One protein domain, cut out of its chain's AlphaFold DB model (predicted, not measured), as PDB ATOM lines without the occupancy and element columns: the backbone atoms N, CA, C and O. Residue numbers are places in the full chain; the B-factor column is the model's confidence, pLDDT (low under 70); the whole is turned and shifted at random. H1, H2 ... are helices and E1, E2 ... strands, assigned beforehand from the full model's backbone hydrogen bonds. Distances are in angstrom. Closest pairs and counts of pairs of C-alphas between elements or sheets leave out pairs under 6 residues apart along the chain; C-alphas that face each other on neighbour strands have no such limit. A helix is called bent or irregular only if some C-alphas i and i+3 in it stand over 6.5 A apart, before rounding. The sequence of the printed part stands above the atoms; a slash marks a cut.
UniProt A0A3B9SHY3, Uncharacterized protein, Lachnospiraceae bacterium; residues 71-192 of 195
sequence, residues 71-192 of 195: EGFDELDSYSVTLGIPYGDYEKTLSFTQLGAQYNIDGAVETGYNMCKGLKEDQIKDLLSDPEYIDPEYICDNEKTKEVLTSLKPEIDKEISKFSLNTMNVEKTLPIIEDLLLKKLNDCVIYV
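Overview. This is residues 71 to 192 of the 195 residues of an uncharacterized protein of Lachnospiraceae bacterium (UniProt A0A3B9SHY3). A small body of a three-stranded sheet with H5 over one face continues into a long thin arm, in which E3 and H2 lead out, H3 makes the turn at the far end, and E4 and E5 lead back; E3 and E5 pair at its root. The bent helix H4 packs on H5 with its first arm and runs to the opposite end of the domain with its second. The printed part has 122 residues, with five named helices and six named strands in the order H1 E1 E2 E3 H2 H3 E4 E5 H4 H5 E6; the class is mixed, helices and strands. The larger sheet has the order E2, E1, E6 and is mixed, and E3 and E5 form an antiparallel pair. The whole is only just loose, close to extended, with a radius of gyration of the C-alphas of 20.2 A and spans of 71 by 22 by 21 A.

Along the chain. H1 is residues 75 to 78, with C-alpha 75 at (172.805, -78.223, 375.014). E1 is residues 80 to 84, 13.0 A long, and E2 residues 91 to 95, 13.3 A. E3 is residues 101 to 103, H2 residues 105 to 116, 16.9 A, and H3 residues 121 to 129, 12.8 A, with C-alpha 121 at (205.805, -73.982, 387.663). E4 is residues 132 to 134 and E5 residues 138 to 140. H4, residues 142 to 163, was assigned as one helix by its hydrogen bonds but is bent: C-alphas 151 and 154 are 7.0 A apart. Its arms are H4a, residues 142 to 151, 14.1 A, and H4b, residues 154 to 163, 15.2 A, at a steep tilt of 62 degrees. H5 is residues 170 to 182, 18.1 A, neither bent nor irregular, but only just: C-alphas 172 and 175 are 6.4 A apart. E6, residues 188 to 191, ends with C-alpha 191 at (153.559, -63.401, 370.819).

Arrangement. E1 and E2 are an antiparallel hairpin, with N 83 and O 92 at 2.8 A. E1 and E6 are parallel, with N 82 and O 188 at 2.8 A. H5 is on this sheet over E1 and E6, at a height over the sheet of 10.0 A. H4a and H5 touch, closest at the C-alphas of Leu 149 and Val 170, 6.2 A, at a steep tilt of 50 degrees, opposite ways. E3 and E5 are antiparallel, with N 139 and O 102 at 2.9 A. The closest C-alphas of E5 and H5, Tyr 138 and Leu 182, are 6.7 A apart; those of H2 and E4, Ala 108 and Ile 134, 6.4 A; those of H1 and E2, Asp 77 and Ser 95, 5.7 A. E4 pairs with no named strand, and H3 and E4 meet only through their link. In H2, H3 and H4a every O i to N i+4 pair is within hydrogen-bond range, in H4b 4 of 6 and in H5 7 of 9; H1 is too short for such a pair.

Size, cuts and confidence. The two C-alphas farthest apart, those of Glu 121 and Ser 164, are 71.1 A apart. The printed part has no cut, and no link is long. The mean pLDDT of the printed part is 89.9, and residues 72 to 74 are under 70.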
ATOM      1  N   GLU A  71     182.569 -79.458 369.314       73.31
ATOM      2  CA  GLU A  71     181.998 -80.815 369.228       73.31
ATOM      3  C   GLU A  71     181.229 -81.252 370.497       73.31
ATOM      4  O   GLU A  71     180.564 -82.282 370.467       73.31
ATOM      5  N   GLY A  72     181.336 -80.520 371.612       64.38
ATOM      6  CA  GLY A  72     180.728 -80.882 372.899       64.38
ATOM      7  C   GLY A  72     179.508 -80.056 373.326       64.38
ATOM      8  O   GLY A  72     178.833 -80.435 374.289       64.38
ATOM      9  N   PHE A  73     179.206 -78.937 372.665       67.62
ATOM     10  CA  PHE A  73     178.117 -78.037 373.071       67.62
ATOM     11  C   PHE A  73     176.800 -78.365 372.360       67.62
ATOM     12  O   PHE A  73     176.339 -77.601 371.519       67.62
ATOM     13  N   ASP A  74     176.177 -79.480 372.742       64.00
ATOM     14  CA  ASP A  74     174.866 -79.901 372.211       64.00
ATOM     15  C   ASP A  74     173.670 -79.335 373.009       64.00
ATOM     16  O   ASP A  74     172.514 -79.550 372.654       64.00
ATOM     17  N   GLU A  75     173.901 -78.611 374.110       73.12
ATOM     18  CA  GLU A  75     172.805 -78.223 375.014       73.12
ATOM     19  C   GLU A  75     171.893 -77.127 374.441       73.12
ATOM     20  O   GLU A  75     170.709 -77.095 374.769       73.12
ATOM     21  N   LEU A  76     172.381 -76.268 373.538       76.25
ATOM     22  CA  LEU A  76     171.549 -75.199 372.963       76.25
ATOM     23  C   LEU A  76     170.451 -75.718 372.036       76.25
ATOM     24  O   LEU A  76     169.415 -75.069 371.913       76.25
ATOM     25  N   ASP A  77     170.645 -76.884 371.419       79.81
ATOM     26  CA  ASP A  77     169.609 -77.515 370.595       79.81
ATOM     27  C   ASP A  77     168.438 -78.032 371.441       79.81
ATOM     28  O   ASP A  77     167.338 -78.224 370.921       79.81
ATOM     29  N   SER A  78     168.648 -78.227 372.748       84.50
ATOM     30  CA  SER A  78     167.583 -78.591 373.686       84.50
ATOM     31  C   SER A  78     166.752 -77.394 374.155       84.50
ATOM     32  O   SER A  78     165.656 -77.595 374.677       84.50
ATOM     33  N   TYR A  79     167.240 -76.164 373.942       90.19
ATOM     34  CA  TYR A  79     166.507 -74.955 374.288       90.19
ATOM     35  C   TYR A  79     165.672 -74.446 373.126       90.19
ATOM     36  O   TYR A  79     166.123 -74.401 371.979       90.19
ATOM     37  N   SER A  80     164.449 -74.030 373.431       93.81
ATOM     38  CA  SER A  80     163.487 -73.603 372.433       93.81
ATOM     39  C   SER A  80     162.616 -72.444 372.899       93.81
ATOM     40  O   SER A  80     162.420 -72.200 374.088       93.81
ATOM     41  N   VAL A  81     162.084 -71.722 371.921       94.81
ATOM     42  CA  VAL A  81     161.051 -70.706 372.096       94.81
ATOM     43  C   VAL A  81     159.952 -70.953 371.075       94.81
ATOM     44  O   VAL A  81     160.213 -71.332 369.934       94.81
ATOM     45  N   THR A  82     158.709 -70.740 371.481       95.94
ATOM     46  CA  THR A  82     157.549 -70.869 370.605       95.94
ATOM     47  C   THR A  82     157.056 -69.488 370.209       95.94
ATOM     48  O   THR A  82     156.698 -68.675 371.057       95.94
ATOM     49  N   LEU A  83     157.041 -69.213 368.906       95.19
ATOM     50  CA  LEU A  83     156.408 -68.027 368.348       95.19
ATOM     51  C   LEU A  83     154.916 -68.291 368.184       95.19
ATOM     52  O   LEU A  83     154.531 -69.217 367.474       95.19
ATOM     53  N   GLY A  84     154.098 -67.469 368.829       93.31
ATOM     54  CA  GLY A  84     152.646 -67.495 368.721       93.31
ATOM     55  C   GLY A  84     152.094 -66.235 368.061       93.31
ATOM     56  O   GLY A  84     152.748 -65.187 368.038       93.31
ATOM     57  N   ILE A  85     150.857 -66.312 367.570       92.12
ATOM     58  CA  ILE A  85     150.084 -65.121 367.188       92.12
ATOM     59  C   ILE A  85     149.028 -64.796 368.249       92.12
ATOM     60  O   ILE A  85     148.473 -65.708 368.867       92.12
ATOM     61  N   PRO A  86     148.700 -63.514 368.462       79.19
ATOM     62  CA  PRO A  86     147.553 -63.153 369.280       79.19
ATOM     63  C   PRO A  86     146.252 -63.732 368.700       79.19
ATOM     64  O   PRO A  86     146.002 -63.616 367.502       79.19
ATOM     65  N   TYR A  87     145.402 -64.292 369.565       79.25
ATOM     66  CA  TYR A  87     144.027 -64.725 369.257       79.25
ATOM     67  C   TYR A  87     143.864 -65.901 368.274       79.25
ATOM     68  O   TYR A  87     142.732 -66.181 367.883       79.25
ATOM     69  N   GLY A  88     144.936 -66.620 367.925       80.62
ATOM     70  CA  GLY A  88     144.878 -67.803 367.057       80.62
ATOM     71  C   GLY A  88     145.743 -68.967 367.539       80.62
ATOM     72  O   GLY A  88     146.501 -68.829 368.491       80.62
ATOM     73  N   ASP A  89     145.644 -70.093 366.831       87.88
ATOM     74  CA  ASP A  89     146.322 -71.354 367.182       87.88
ATOM     75  C   ASP A  89     147.665 -71.530 366.449       87.88
ATOM     76  O   ASP A  89     148.215 -72.630 366.381       87.88
ATOM     77  N   TYR A  90     148.173 -70.464 365.822       91.69
ATOM     78  CA  TYR A  90     149.478 -70.528 365.180       91.69
ATOM     79  C   TYR A  90     150.564 -70.596 366.243       91.69
ATOM     80  O   TYR A  90     150.724 -69.657 367.025       91.69
ATOM     81  N   GLU A  91     151.345 -71.667 366.195       94.25
ATOM     82  CA  GLU A  91     152.523 -71.858 367.025       94.25
ATOM     83  C   GLU A  91     153.669 -72.407 366.178       94.25
ATOM     84  O   GLU A  91     153.515 -73.358 365.405       94.25
ATOM     85  N   LYS A  92     154.849 -71.809 366.342       96.00
ATOM     86  CA  LYS A  92     156.084 -72.274 365.722       96.00
ATOM     87  C   LYS A  92     157.200 -72.324 366.750       96.00
ATOM     88  O   LYS A  92     157.746 -71.293 367.132       96.00
ATOM     89  N   THR A  93     157.571 -73.530 367.151       96.31
ATOM     90  CA  THR A  93     158.732 -73.751 368.016       96.31
ATOM     91  C   THR A  93     160.023 -73.687 367.209       96.31
ATOM     92  O   THR A  93     160.149 -74.310 366.150       96.31
ATOM     93  N   LEU A  94     160.978 -72.919 367.721       95.00
ATOM     94  CA  LEU A  94     162.311 -72.727 367.174       95.00
ATOM     95  C   LEU A  94     163.320 -72.999 368.282       95.00
ATOM     96  O   LEU A  94     163.178 -72.503 369.398       95.00
ATOM     97  N   SER A  95     164.344 -73.780 367.967       93.94
ATOM     98  CA  SER A  95     165.495 -73.933 368.854       93.94
ATOM     99  C   SER A  95     166.290 -72.631 368.937       93.94
ATOM    100  O   SER A  95     166.270 -71.791 368.030       93.94
ATOM    101  N   PHE A  96     167.038 -72.474 370.020       93.00
ATOM    102  CA  PHE A  96     167.913 -71.324 370.213       93.00
ATOM    103  C   PHE A  96     168.969 -71.236 369.099       93.00
ATOM    104  O   PHE A  96     169.217 -70.156 368.565       93.00
ATOM    105  N   THR A  97     169.527 -72.368 368.665       91.31
ATOM    106  CA  THR A  97     170.524 -72.420 367.580       91.31
ATOM    107  C   THR A  97     169.952 -72.009 366.221       91.31
ATOM    108  O   THR A  97     170.637 -71.346 365.429       91.31
ATOM    109  N   GLN A  98     168.682 -72.340 365.946       93.06
ATOM    110  CA  GLN A  98     167.961 -71.835 364.773       93.06
ATOM    111  C   GLN A  98     167.862 -70.311 364.809       93.06
ATOM    112  O   GLN A  98     168.123 -69.675 363.793       93.06
ATOM    113  N   LEU A  99     167.596 -69.737 365.982       93.38
ATOM    114  CA  LEU A  99     167.566 -68.294 366.227       93.38
ATOM    115  C   LEU A  99     168.959 -67.679 366.445       93.38
ATOM    116  O   LEU A  99     169.087 -66.618 367.032       93.38
ATOM    117  N   GLY A 100     170.026 -68.338 365.995       91.31
ATOM    118  CA  GLY A 100     171.370 -67.758 366.016       91.31
ATOM    119  C   GLY A 100     172.018 -67.639 367.391       91.31
ATOM    120  O   GLY A 100     173.080 -67.028 367.501       91.31
ATOM    121  N   ALA A 101     171.452 -68.259 368.422       90.44
ATOM    122  CA  ALA A 101     172.154 -68.425 369.678       90.44
ATOM    123  C   ALA A 101     173.334 -69.380 369.531       90.44
ATOM    124  O   ALA A 101     173.232 -70.441 368.908       90.44
ATOM    125  N   GLN A 102     174.441 -69.026 370.167       88.75
ATOM    126  CA  GLN A 102     175.619 -69.873 370.248       88.75
ATOM    127  C   GLN A 102     176.440 -69.531 371.490       88.75
ATOM    128  O   GLN A 102     176.375 -68.427 372.032       88.75
ATOM    129  N   TYR A 103     177.258 -70.480 371.923       87.69
ATOM    130  CA  TYR A 103     178.288 -70.212 372.915       87.69
ATOM    131  C   TYR A 103     179.497 -69.544 372.254       87.69
ATOM    132  O   TYR A 103     179.956 -69.969 371.190       87.69
ATOM    133  N   ASN A 104     180.052 -68.521 372.901       90.06
ATOM    134  CA  ASN A 104     181.279 -67.847 372.493       90.06
ATOM    135  C   ASN A 104     182.507 -68.704 372.839       90.06
ATOM    136  O   ASN A 104     183.310 -68.384 373.716       90.06
ATOM    137  N   ILE A 105     182.642 -69.827 372.133       90.12
ATOM    138  CA  ILE A 105     183.741 -70.777 372.327       90.12
ATOM    139  C   ILE A 105     185.088 -70.136 372.025       90.12
ATOM    140  O   ILE A 105     186.069 -70.403 372.714       90.12
ATOM    141  N   ASP A 106     185.140 -69.271 371.016       90.38
ATOM    142  CA  ASP A 106     186.379 -68.597 370.647       90.38
ATOM    143  C   ASP A 106     186.855 -67.668 371.777       90.38
ATOM    144  O   ASP A 106     188.039 -67.690 372.116       90.38
ATOM    145  N   GLY A 107     185.936 -66.938 372.420       91.75
ATOM    146  CA  GLY A 107     186.219 -66.146 373.617       91.75
ATOM    147  C   GLY A 107     186.666 -66.999 374.805       91.75
ATOM    148  O   GLY A 107     187.692 -66.706 375.409       91.75
ATOM    149  N   ALA A 108     185.965 -68.098 375.096       92.81
ATOM    150  CA  ALA A 108     186.318 -68.997 376.199       92.81
ATOM    151  C   ALA A 108     187.707 -69.645 376.027       92.81
ATOM    152  O   ALA A 108     188.494 -69.710 376.974       92.81
ATOM    153  N   VAL A 109     188.047 -70.077 374.806       92.12
ATOM    154  CA  VAL A 109     189.382 -70.605 374.482       92.12
ATOM    155  C   VAL A 109     190.453 -69.532 374.661       92.12
ATOM    156  O   VAL A 109     191.526 -69.818 375.192       92.12
ATOM    157  N   GLU A 110     190.184 -68.302 374.224       93.25
ATOM    158  CA  GLU A 110     191.128 -67.195 374.372       93.25
ATOM    159  C   GLU A 110     191.325 -66.821 375.849       93.25
ATOM    160  O   GLU A 110     192.461 -66.591 376.264       93.25
ATOM    161  N   THR A 111     190.268 -66.854 376.666       93.44
ATOM    162  CA  THR A 111     190.359 -66.723 378.127       93.44
ATOM    163  C   THR A 111     191.277 -67.794 378.707       93.44
ATOM    164  O   THR A 111     192.273 -67.453 379.341       93.44
ATOM    165  N   GLY A 112     191.032 -69.075 378.415       91.62
ATOM    166  CA  GLY A 112     191.847 -70.173 378.949       91.62
ATOM    167  C   GLY A 112     193.308 -70.114 378.516       91.62
ATOM    168  O   GLY A 112     194.215 -70.349 379.315       91.62
ATOM    169  N   TYR A 113     193.560 -69.720 377.269       91.19
ATOM    170  CA  TYR A 113     194.914 -69.492 376.778       91.19
ATOM    171  C   TYR A 113     195.606 -68.329 377.502       91.19
ATOM    172  O   TYR A 113     196.768 -68.446 377.895       91.19
ATOM    173  N   ASN A 114     194.903 -67.217 377.721       91.12
ATOM    174  CA  ASN A 114     195.467 -66.055 378.403       91.12
ATOM    175  C   ASN A 114     195.689 -66.292 379.902       91.12
ATOM    176  O   ASN A 114     196.671 -65.779 380.431       91.12
ATOM    177  N   MET A 115     194.868 -67.112 380.564       88.81
ATOM    178  CA  MET A 115     195.088 -67.521 381.960       88.81
ATOM    179  C   MET A 115     196.412 -68.264 382.152       88.81
ATOM    180  O   MET A 115     197.039 -68.145 383.200       88.81
ATOM    181  N   CYS A 116     196.867 -68.993 381.132       84.06
ATOM    182  CA  CYS A 116     198.126 -69.731 381.178       84.06
ATOM    183  C   CYS A 116     199.362 -68.831 381.005       84.06
ATOM    184  O   CYS A 116     200.474 -69.220 381.373       84.06
ATOM    185  N   LYS A 117     199.206 -67.629 380.433       84.75
ATOM    186  CA  LYS A 117     200.342 -66.753 380.128       84.75
ATOM    187  C   LYS A 117     201.000 -66.242 381.404       84.75
ATOM    188  O   LYS A 117     200.388 -65.548 382.207       84.75
ATOM    189  N   GLY A 118     202.295 -66.512 381.535       80.75
ATOM    190  CA  GLY A 118     203.104 -66.009 382.646       80.75
ATOM    191  C   GLY A 118     202.929 -66.776 383.957       80.75
ATOM    192  O   GLY A 118     203.491 -66.345 384.965       80.75
ATOM    193  N   LEU A 119     202.204 -67.902 383.952       84.88
ATOM    194  CA  LEU A 119     202.160 -68.799 385.103       84.88
ATOM    195  C   LEU A 119     203.526 -69.448 385.346       84.88
ATOM    196  O   LEU A 119     204.239 -69.834 384.419       84.88
ATOM    197  N   LYS A 120     203.878 -69.570 386.623       87.69
ATOM    198  CA  LYS A 120     205.081 -70.255 387.102       87.69
ATOM    199  C   LYS A 120     204.813 -71.742 387.342       87.69
ATOM    200  O   LYS A 120     203.673 -72.190 387.370       87.69
ATOM    201  N   GLU A 121     205.879 -72.520 387.523       81.56
ATOM    202  CA  GLU A 121     205.805 -73.982 387.663       81.56
ATOM    203  C   GLU A 121     204.907 -74.451 388.824       81.56
ATOM    204  O   GLU A 121     204.211 -75.453 388.694       81.56
ATOM    205  N   ASP A 122     204.916 -73.738 389.949       85.94
ATOM    206  CA  ASP A 122     204.022 -73.967 391.088       85.94
ATOM    207  C   ASP A 122     202.555 -73.735 390.709       85.94
ATOM    208  O   ASP A 122     201.733 -74.621 390.904       85.94
ATOM    209  N   GLN A 123     202.253 -72.628 390.033       84.00
ATOM    210  CA  GLN A 123     200.894 -72.303 389.583       84.00
ATOM    211  C   GLN A 123     200.366 -73.288 388.527       84.00
ATOM    212  O   GLN A 123     199.177 -73.591 388.478       84.00
ATOM    213  N   ILE A 124     201.249 -73.824 387.679       82.94
ATOM    214  CA  ILE A 124     200.892 -74.876 386.715       82.94
ATOM    215  C   ILE A 124     200.558 -76.186 387.442       82.94
ATOM    216  O   ILE A 124     199.659 -76.914 387.022       82.94
ATOM    217  N   LYS A 125     201.273 -76.510 388.528       83.38
ATOM    218  CA  LYS A 125     200.952 -77.678 389.364       83.38
ATOM    219  C   LYS A 125     199.625 -77.489 390.085       83.38
ATOM    220  O   LYS A 125     198.866 -78.453 390.159       83.38
ATOM    221  N   ASP A 126     199.337 -76.274 390.538       88.25
ATOM    222  CA  ASP A 126     198.066 -75.952 391.180       88.25
ATOM    223  C   ASP A 126     196.891 -76.227 390.231       88.25
ATOM    224  O   ASP A 126     195.992 -76.965 390.617       88.25
ATOM    225  N   LEU A 127     196.965 -75.801 388.960       86.00
ATOM    226  CA  LEU A 127     195.946 -76.101 387.931       86.00
ATOM    227  C   LEU A 127     195.707 -77.604 387.702       86.00
ATOM    228  O   LEU A 127     194.624 -78.023 387.300       86.00
ATOM    229  N   LEU A 128     196.723 -78.444 387.917       83.44
ATOM    230  CA  LEU A 128     196.576 -79.897 387.797       83.44
ATOM    231  C   LEU A 128     195.839 -80.508 388.992       83.44
ATOM    232  O   LEU A 128     195.167 -81.529 388.829       83.44
ATOM    233  N   SER A 129     196.006 -79.930 390.182       88.19
ATOM    234  CA  SER A 129     195.329 -80.372 391.406       88.19
ATOM    235  C   SER A 129     193.954 -79.740 391.606       88.19
ATOM    236  O   SER A 129     193.082 -80.385 392.183       88.19
ATOM    237  N   ASP A 130     193.773 -78.516 391.119       91.44
ATOM    238  CA  ASP A 130     192.561 -77.708 391.208       91.44
ATOM    239  C   ASP A 130     192.266 -77.120 389.817       91.44
ATOM    240  O   ASP A 130     192.785 -76.059 389.462       91.44
ATOM    241  N   PRO A 131     191.546 -77.873 388.965       91.50
ATOM    242  CA  PRO A 131     191.282 -77.460 387.595       91.50
ATOM    243  C   PRO A 131     190.405 -76.215 387.504       91.50
ATOM    244  O   PRO A 131     189.436 -76.066 388.244       91.50
ATOM    245  N   GLU A 132     190.680 -75.389 386.499       93.19
ATOM    246  CA  GLU A 132     189.867 -74.223 386.186       93.19
ATOM    247  C   GLU A 132     188.809 -74.565 385.135       93.19
ATOM    248  O   GLU A 132     189.105 -75.152 384.084       93.19
ATOM    249  N   TYR A 133     187.582 -74.126 385.402       93.31
ATOM    250  CA  TYR A 133     186.418 -74.336 384.556       93.31
ATOM    251  C   TYR A 133     185.940 -73.000 383.992       93.31
ATOM    252  O   TYR A 133     185.516 -72.118 384.733       93.31
ATOM    253  N   ILE A 134     186.012 -72.853 382.672       92.50
ATOM    254  CA  ILE A 134     185.595 -71.642 381.968       92.50
ATOM    255  C   ILE A 134     184.204 -71.866 381.395       92.50
ATOM    256  O   ILE A 134     184.012 -72.725 380.532       92.50
ATOM    257  N   ASP A 135     183.253 -71.049 381.831       89.62
ATOM    258  CA  ASP A 135     181.917 -71.024 381.254       89.62
ATOM    259  C   ASP A 135     181.919 -70.122 380.013       89.62
ATOM    260  O   ASP A 135     182.280 -68.942 380.102       89.62
ATOM    261  N   PRO A 136     181.551 -70.638 378.831       88.69
ATOM    262  CA  PRO A 136     181.502 -69.815 377.642       88.69
ATOM    263  C   PRO A 136     180.338 -68.827 377.722       88.69
ATOM    264  O   PRO A 136     179.205 -69.171 378.069       88.69
ATOM    265  N   GLU A 137     180.615 -67.582 377.342       86.75
ATOM    266  CA  GLU A 137     179.581 -66.561 377.240       86.75
ATOM    267  C   GLU A 137     178.526 -66.959 376.208       86.75
ATOM    268  O   GLU A 137     178.809 -67.608 375.200       86.75
ATOM    269  N   TYR A 138     177.295 -66.535 376.452       85.62
ATOM    270  CA  TYR A 138     176.203 -66.725 375.518       85.62
ATOM    271  C   TYR A 138     176.125 -65.526 374.576       85.62
ATOM    272  O   TYR A 138     176.078 -64.384 375.032       85.62
ATOM    273  N   ILE A 139     176.097 -65.782 373.271       88.50
ATOM    274  CA  ILE A 139     175.988 -64.742 372.247       88.50
ATOM    275  C   ILE A 139     174.846 -65.062 371.285       88.50
ATOM    276  O   ILE A 139     174.479 -66.221 371.081       88.50
ATOM    277  N   CYS A 140     174.289 -64.013 370.688       89.19
ATOM    278  CA  CYS A 140     173.198 -64.093 369.729       89.19
ATOM    279  C   CYS A 140     173.628 -63.452 368.408       89.19
ATOM    280  O   CYS A 140     174.154 -62.338 368.393       89.19
ATOM    281  N   ASP A 141     173.420 -64.166 367.306       92.25
ATOM    282  CA  ASP A 141     173.510 -63.623 365.955       92.25
ATOM    283  C   ASP A 141     172.159 -62.995 365.575       92.25
ATOM    284  O   ASP A 141     171.206 -63.668 365.161       92.25
ATOM    285  N   ASN A 142     172.075 -61.680 365.764       92.00
ATOM    286  CA  ASN A 142     170.855 -60.912 365.524       92.00
ATOM    287  C   ASN A 142     170.460 -60.903 364.041       92.00
ATOM    288  O   ASN A 142     169.269 -60.913 363.726       92.00
ATOM    289  N   GLU A 143     171.430 -60.946 363.123       94.81
ATOM    290  CA  GLU A 143     171.149 -61.009 361.686       94.81
ATOM    291  C   GLU A 143     170.501 -62.348 361.336       94.81
ATOM    292  O   GLU A 143     169.445 -62.381 360.704       94.81
ATOM    293  N   LYS A 144     171.038 -63.456 361.860       94.88
ATOM    294  CA  LYS A 144     170.418 -64.776 361.690       94.88
ATOM    295  C   LYS A 144     169.016 -64.842 362.304       94.88
ATOM    296  O   LYS A 144     168.100 -65.397 361.696       94.88
ATOM    297  N   THR A 145     168.811 -64.243 363.479       95.25
ATOM    298  CA  THR A 145     167.476 -64.146 364.102       95.25
ATOM    299  C   THR A 145     166.500 -63.402 363.191       95.25
ATOM    300  O   THR A 145     165.388 -63.867 362.929       95.25
ATOM    301  N   LYS A 146     166.928 -62.255 362.657       97.12
ATOM    302  CA  LYS A 146     166.142 -61.425 361.745       97.12
ATOM    303  C   LYS A 146     165.817 -62.143 360.438       97.12
ATOM    304  O   LYS A 146     164.683 -62.041 359.963       97.12
ATOM    305  N   GLU A 147     166.759 -62.892 359.874       97.44
ATOM    306  CA  GLU A 147     166.540 -63.733 358.693       97.44
ATOM    307  C   GLU A 147     165.455 -64.785 358.949       97.44
ATOM    308  O   GLU A 147     164.522 -64.916 358.151       97.44
ATOM    309  N   VAL A 148     165.515 -65.478 360.093       97.00
ATOM    310  CA  VAL A 148     164.492 -66.459 360.487       97.00
ATOM    311  C   VAL A 148     163.122 -65.797 360.610       97.00
ATOM    312  O   VAL A 148     162.170 -66.265 359.982       97.00
ATOM    313  N   LEU A 149     163.007 -64.678 361.332       96.44
ATOM    314  CA  LEU A 149     161.731 -63.963 361.476       96.44
ATOM    315  C   LEU A 149     161.182 -63.478 360.131       96.44
ATOM    316  O   LEU A 149     159.988 -63.605 359.860       96.44
ATOM    317  N   THR A 150     162.053 -62.964 359.263       97.19
ATOM    318  CA  THR A 150     161.678 -62.509 357.919       97.19
ATOM    319  C   THR A 150     161.180 -63.668 357.057       97.19
ATOM    320  O   THR A 150     160.225 -63.499 356.302       97.19
ATOM    321  N   SER A 151     161.772 -64.858 357.194       97.25
ATOM    322  CA  SER A 151     161.332 -66.055 356.469       97.25
ATOM    323  C   SER A 151     159.964 -66.571 356.934       97.25
ATOM    324  O   SER A 151     159.191 -67.066 356.115       97.25
ATOM    325  N   LEU A 152     159.642 -66.414 358.223       96.31
ATOM    326  CA  LEU A 152     158.363 -66.828 358.810       96.31
ATOM    327  C   LEU A 152     157.250 -65.798 358.591       96.31
ATOM    328  O   LEU A 152     156.071 -66.153 358.587       96.31
ATOM    329  N   LYS A 153     157.605 -64.528 358.364       95.44
ATOM    330  CA  LYS A 153     156.654 -63.425 358.197       95.44
ATOM    331  C   LYS A 153     155.512 -63.713 357.205       95.44
ATOM    332  O   LYS A 153     154.376 -63.451 357.578       95.44
ATOM    333  N   PRO A 154     155.720 -64.269 355.993       95.38
ATOM    334  CA  PRO A 154     154.617 -64.533 355.061       95.38
ATOM    335  C   PRO A 154     153.597 -65.556 355.584       95.38
ATOM    336  O   PRO A 154     152.399 -65.432 355.326       95.38
ATOM    337  N   GLU A 155     154.070 -66.573 356.306       94.56
ATOM    338  CA  GLU A 155     153.235 -67.600 356.937       94.56
ATOM    339  C   GLU A 155     152.430 -66.994 358.092       94.56
ATOM    340  O   GLU A 155     151.211 -67.150 358.150       94.56
ATOM    341  N   ILE A 156     153.103 -66.225 358.946       94.12
ATOM    342  CA  ILE A 156     152.509 -65.538 360.093       94.12
ATOM    343  C   ILE A 156     151.492 -64.477 359.646       94.12
ATOM    344  O   ILE A 156     150.373 -64.453 360.150       94.12
ATOM    345  N   ASP A 157     151.822 -63.640 358.658       94.06
ATOM    346  CA  ASP A 157     150.935 -62.592 358.131       94.06
ATOM    347  C   ASP A 157     149.629 -63.182 357.581       94.06
ATOM    348  O   ASP A 157     148.546 -62.621 357.777       94.06
ATOM    349  N   LYS A 158     149.704 -64.350 356.931       93.06
ATOM    350  CA  LYS A 158     148.521 -65.076 356.460       93.06
ATOM    351  C   LYS A 158     147.618 -65.491 357.622       93.06
ATOM    352  O   LYS A 158     146.398 -65.365 357.513       93.06
ATOM    353  N   GLU A 159     148.188 -65.975 358.718       93.00
ATOM    354  CA  GLU A 159     147.423 -66.398 359.893       93.00
ATOM    355  C   GLU A 159     146.832 -65.205 360.655       93.00
ATOM    356  O   GLU A 159     145.642 -65.207 360.966       93.00
ATOM    357  N   ILE A 160     147.612 -64.142 360.852       91.88
ATOM    358  CA  ILE A 160     147.187 -62.909 361.528       91.88
ATOM    359  C   ILE A 160     146.049 -62.203 360.767       91.88
ATOM    360  O   ILE A 160     145.113 -61.690 361.387       91.88
ATOM    361  N   SER A 161     146.054 -62.253 359.427       90.88
ATOM    362  CA  SER A 161     145.002 -61.645 358.594       90.88
ATOM    363  C   SER A 161     143.590 -62.188 358.871       90.88
ATOM    364  O   SER A 161     142.604 -61.478 358.666       90.88
ATOM    365  N   LYS A 162     143.472 -63.413 359.406       91.62
ATOM    366  CA  LYS A 162     142.188 -64.016 359.808       91.62
ATOM    367  C   LYS A 162     141.523 -63.267 360.968       91.62
ATOM    368  O   LYS A 162     140.311 -63.366 361.137       91.62
ATOM    369  N   PHE A 163     142.298 -62.496 361.731       88.56
ATOM    370  CA  PHE A 163     141.860 -61.769 362.922       88.56
ATOM    371  C   PHE A 163     141.744 -60.257 362.700       88.56
ATOM    372  O   PHE A 163     141.592 -59.511 363.661       88.56
ATOM    373  N   SER A 164     141.791 -59.788 361.444       84.75
ATOM    374  CA  SER A 164     141.758 -58.350 361.104       84.75
ATOM    375  C   SER A 164     142.881 -57.529 361.758       84.75
ATOM    376  O   SER A 164     142.755 -56.320 361.941       84.75
ATOM    377  N   LEU A 165     143.977 -58.194 362.113       82.75
ATOM    378  CA  LEU A 165     145.222 -57.584 362.555       82.75
ATOM    379  C   LEU A 165     146.094 -57.259 361.328       82.75
ATOM    380  O   LEU A 165     145.941 -57.869 360.265       82.75
ATOM    381  N   ASN A 166     147.004 -56.293 361.475       86.88
ATOM    382  CA  ASN A 166     147.970 -55.940 360.432       86.88
ATOM    383  C   ASN A 166     149.050 -57.025 360.288       86.88
ATOM    384  O   ASN A 166     148.937 -58.135 360.793       86.88
ATOM    385  N   THR A 167     150.136 -56.706 359.595       91.88
ATOM    386  CA  THR A 167     151.249 -57.634 359.414       91.88
ATOM    387  C   THR A 167     152.172 -57.670 360.637       91.88
ATOM    388  O   THR A 167     152.299 -56.673 361.350       91.88
ATOM    389  N   MET A 168     152.881 -58.780 360.830       93.81
ATOM    390  CA  MET A 168     153.973 -58.921 361.792       93.81
ATOM    391  C   MET A 168     155.033 -57.828 361.591       93.81
ATOM    392  O   MET A 168     155.525 -57.623 360.479       93.81
ATOM    393  N   ASN A 169     155.454 -57.186 362.674       95.44
ATOM    394  CA  ASN A 169     156.599 -56.292 362.707       95.44
ATOM    395  C   ASN A 169     157.835 -57.064 363.203       95.44
ATOM    396  O   ASN A 169     157.980 -57.350 364.395       95.44
ATOM    397  N   VAL A 170     158.739 -57.385 362.273       95.69
ATOM    398  CA  VAL A 170     160.004 -58.081 362.565       95.69
ATOM    399  C   VAL A 170     160.905 -57.237 363.466       95.69
ATOM    400  O   VAL A 170     161.406 -57.756 364.456       95.69
ATOM    401  N   GLU A 171     161.049 -55.939 363.192       95.94
ATOM    402  CA  GLU A 171     161.939 -55.036 363.942       95.94
ATOM    403  C   GLU A 171     161.518 -54.859 365.411       95.94
ATOM    404  O   GLU A 171     162.362 -54.677 366.279       95.94
ATOM    405  N   LYS A 172     160.216 -54.936 365.714       95.44
ATOM    406  CA  LYS A 172     159.690 -54.902 367.089       95.44
ATOM    407  C   LYS A 172     159.721 -56.272 367.767       95.44
ATOM    408  O   LYS A 172     159.820 -56.333 368.987       95.44
ATOM    409  N   THR A 173     159.617 -57.358 367.000       95.06
ATOM    410  CA  THR A 173     159.639 -58.728 367.544       95.06
ATOM    411  C   THR A 173     161.065 -59.184 367.863       95.06
ATOM    412  O   THR A 173     161.290 -59.834 368.880       95.06
ATOM    413  N   LEU A 174     162.033 -58.802 367.026       95.56
ATOM    414  CA  LEU A 174     163.449 -59.141 367.153       95.56
ATOM    415  C   LEU A 174     164.034 -58.869 368.557       95.56
ATOM    416  O   LEU A 174     164.481 -59.832 369.179       95.56
ATOM    417  N   PRO A 175     163.969 -57.647 369.126       94.94
ATOM    418  CA  PRO A 175     164.574 -57.366 370.431       94.94
ATOM    419  C   PRO A 175     163.939 -58.152 371.590       94.94
ATOM    420  O   PRO A 175     164.580 -58.347 372.619       94.94
ATOM    421  N   ILE A 176     162.693 -58.623 371.444       94.69
ATOM    422  CA  ILE A 176     162.028 -59.468 372.451       94.69
ATOM    423  C   ILE A 176     162.642 -60.871 372.442       94.69
ATOM    424  O   ILE A 176     162.915 -61.439 373.497       94.69
ATOM    425  N   ILE A 177     162.871 -61.421 371.247       93.75
ATOM    426  CA  ILE A 177     163.521 -62.722 371.085       93.75
ATOM    427  C   ILE A 177     164.975 -62.641 371.552       93.75
ATOM    428  O   ILE A 177     165.411 -63.509 372.297       93.75
ATOM    429  N   GLU A 178     165.705 -61.587 371.189       91.69
ATOM    430  CA  GLU A 178     167.090 -61.387 371.630       91.69
ATOM    431  C   GLU A 178     167.213 -61.349 373.159       91.69
ATOM    432  O   GLU A 178     168.022 -62.078 373.732       91.69
ATOM    433  N   ASP A 179     166.380 -60.550 373.835       91.94
ATOM    434  CA  ASP A 179     166.360 -60.475 375.300       91.94
ATOM    435  C   ASP A 179     166.049 -61.839 375.936       91.94
ATOM    436  O   ASP A 179     166.684 -62.230 376.918       91.94
ATOM    437  N   LEU A 180     165.123 -62.601 375.342       91.69
ATOM    438  CA  LEU A 180     164.796 -63.951 375.789       91.69
ATOM    439  C   LEU A 180     165.986 -64.908 375.655       91.69
ATOM    440  O   LEU A 180     166.299 -65.636 376.602       91.69
ATOM    441  N   LEU A 181     166.643 -64.900 374.496       90.06
ATOM    442  CA  LEU A 181     167.803 -65.739 374.222       90.06
ATOM    443  C   LEU A 181     168.923 -65.411 375.213       90.06
ATOM    444  O   LEU A 181     169.443 -66.316 375.859       90.06
ATOM    445  N   LEU A 182     169.251 -64.128 375.398       88.44
ATOM    446  CA  LEU A 182     170.297 -63.681 376.327       88.44
ATOM    447  C   LEU A 182     169.999 -64.064 377.784       88.44
ATOM    448  O   LEU A 182     170.911 -64.416 378.533       88.44
ATOM    449  N   LYS A 183     168.723 -64.041 378.187       89.88
ATOM    450  CA  LYS A 183     168.266 -64.495 379.512       89.88
ATOM    451  C   LYS A 183     168.117 -66.013 379.626       89.88
ATOM    452  O   LYS A 183     167.794 -66.501 380.708       89.88
ATOM    453  N   LYS A 184     168.349 -66.748 378.536       87.44
ATOM    454  CA  LYS A 184     168.197 -68.201 378.427       87.44
ATOM    455  C   LYS A 184     166.818 -68.703 378.886       87.44
ATOM    456  O   LYS A 184     166.727 -69.736 379.549       87.44
ATOM    457  N   LEU A 185     165.737 -67.974 378.578       89.62
ATOM    458  CA  LEU A 185     164.393 -68.399 378.996       89.62
ATOM    459  C   LEU A 185     163.887 -69.513 378.073       89.62
ATOM    460  O   LEU A 185     163.423 -69.259 376.965       89.62
ATOM    461  N   ASN A 186     164.008 -70.753 378.535       90.88
ATOM    462  CA  ASN A 186     163.592 -71.931 377.786       90.88
ATOM    463  C   ASN A 186     162.068 -72.156 377.831       90.88
ATOM    464  O   ASN A 186     161.404 -71.737 378.780       90.88
ATOM    465  N   ASP A 187     161.530 -72.845 376.822       90.69
ATOM    466  CA  ASP A 187     160.137 -73.305 376.720       90.69
ATOM    467  C   ASP A 187     159.096 -72.183 376.878       90.69
ATOM    468  O   ASP A 187     157.978 -72.379 377.359       90.69
ATOM    469  N   CYS A 188     159.469 -70.973 376.466       91.38
ATOM    470  CA  CYS A 188     158.613 -69.798 376.538       91.38
ATOM    471  C   CYS A 188     157.804 -69.610 375.253       91.38
ATOM    472  O   CYS A 188     158.269 -69.916 374.154       91.38
ATOM    473  N   VAL A 189     156.612 -69.029 375.391       93.50
ATOM    474  CA  VAL A 189     155.804 -68.565 374.258       93.50
ATOM    475  C   VAL A 189     155.956 -67.052 374.136       93.50
ATOM    476  O   VAL A 189     155.694 -66.321 375.091       93.50
ATOM    477  N   ILE A 190     156.365 -66.581 372.960       93.88
ATOM    478  CA  ILE A 190     156.399 -65.158 372.615       93.88
ATOM    479  C   ILE A 190     155.326 -64.896 371.568       93.88
ATOM    480  O   ILE A 190     155.303 -65.531 370.514       93.88
ATOM    481  N   TYR A 191     154.478 -63.906 371.828       92.94
ATOM    482  CA  TYR A 191     153.559 -63.401 370.819       92.94
ATOM    483  C   TYR A 191     154.259 -62.398 369.910       92.94
ATOM    484  O   TYR A 191     154.875 -61.441 370.383       92.94
ATOM    485  N   VAL A 192     154.147 -62.611 368.601       93.12
ATOM    486  CA  VAL A 192     154.691 -61.681 367.609       93.12
ATOM    487  C   VAL A 192     154.003 -60.321 367.697       93.12
ATOM    488  O   VAL A 192     152.795 -60.223 367.929       93.12
TER     489      VAL A 192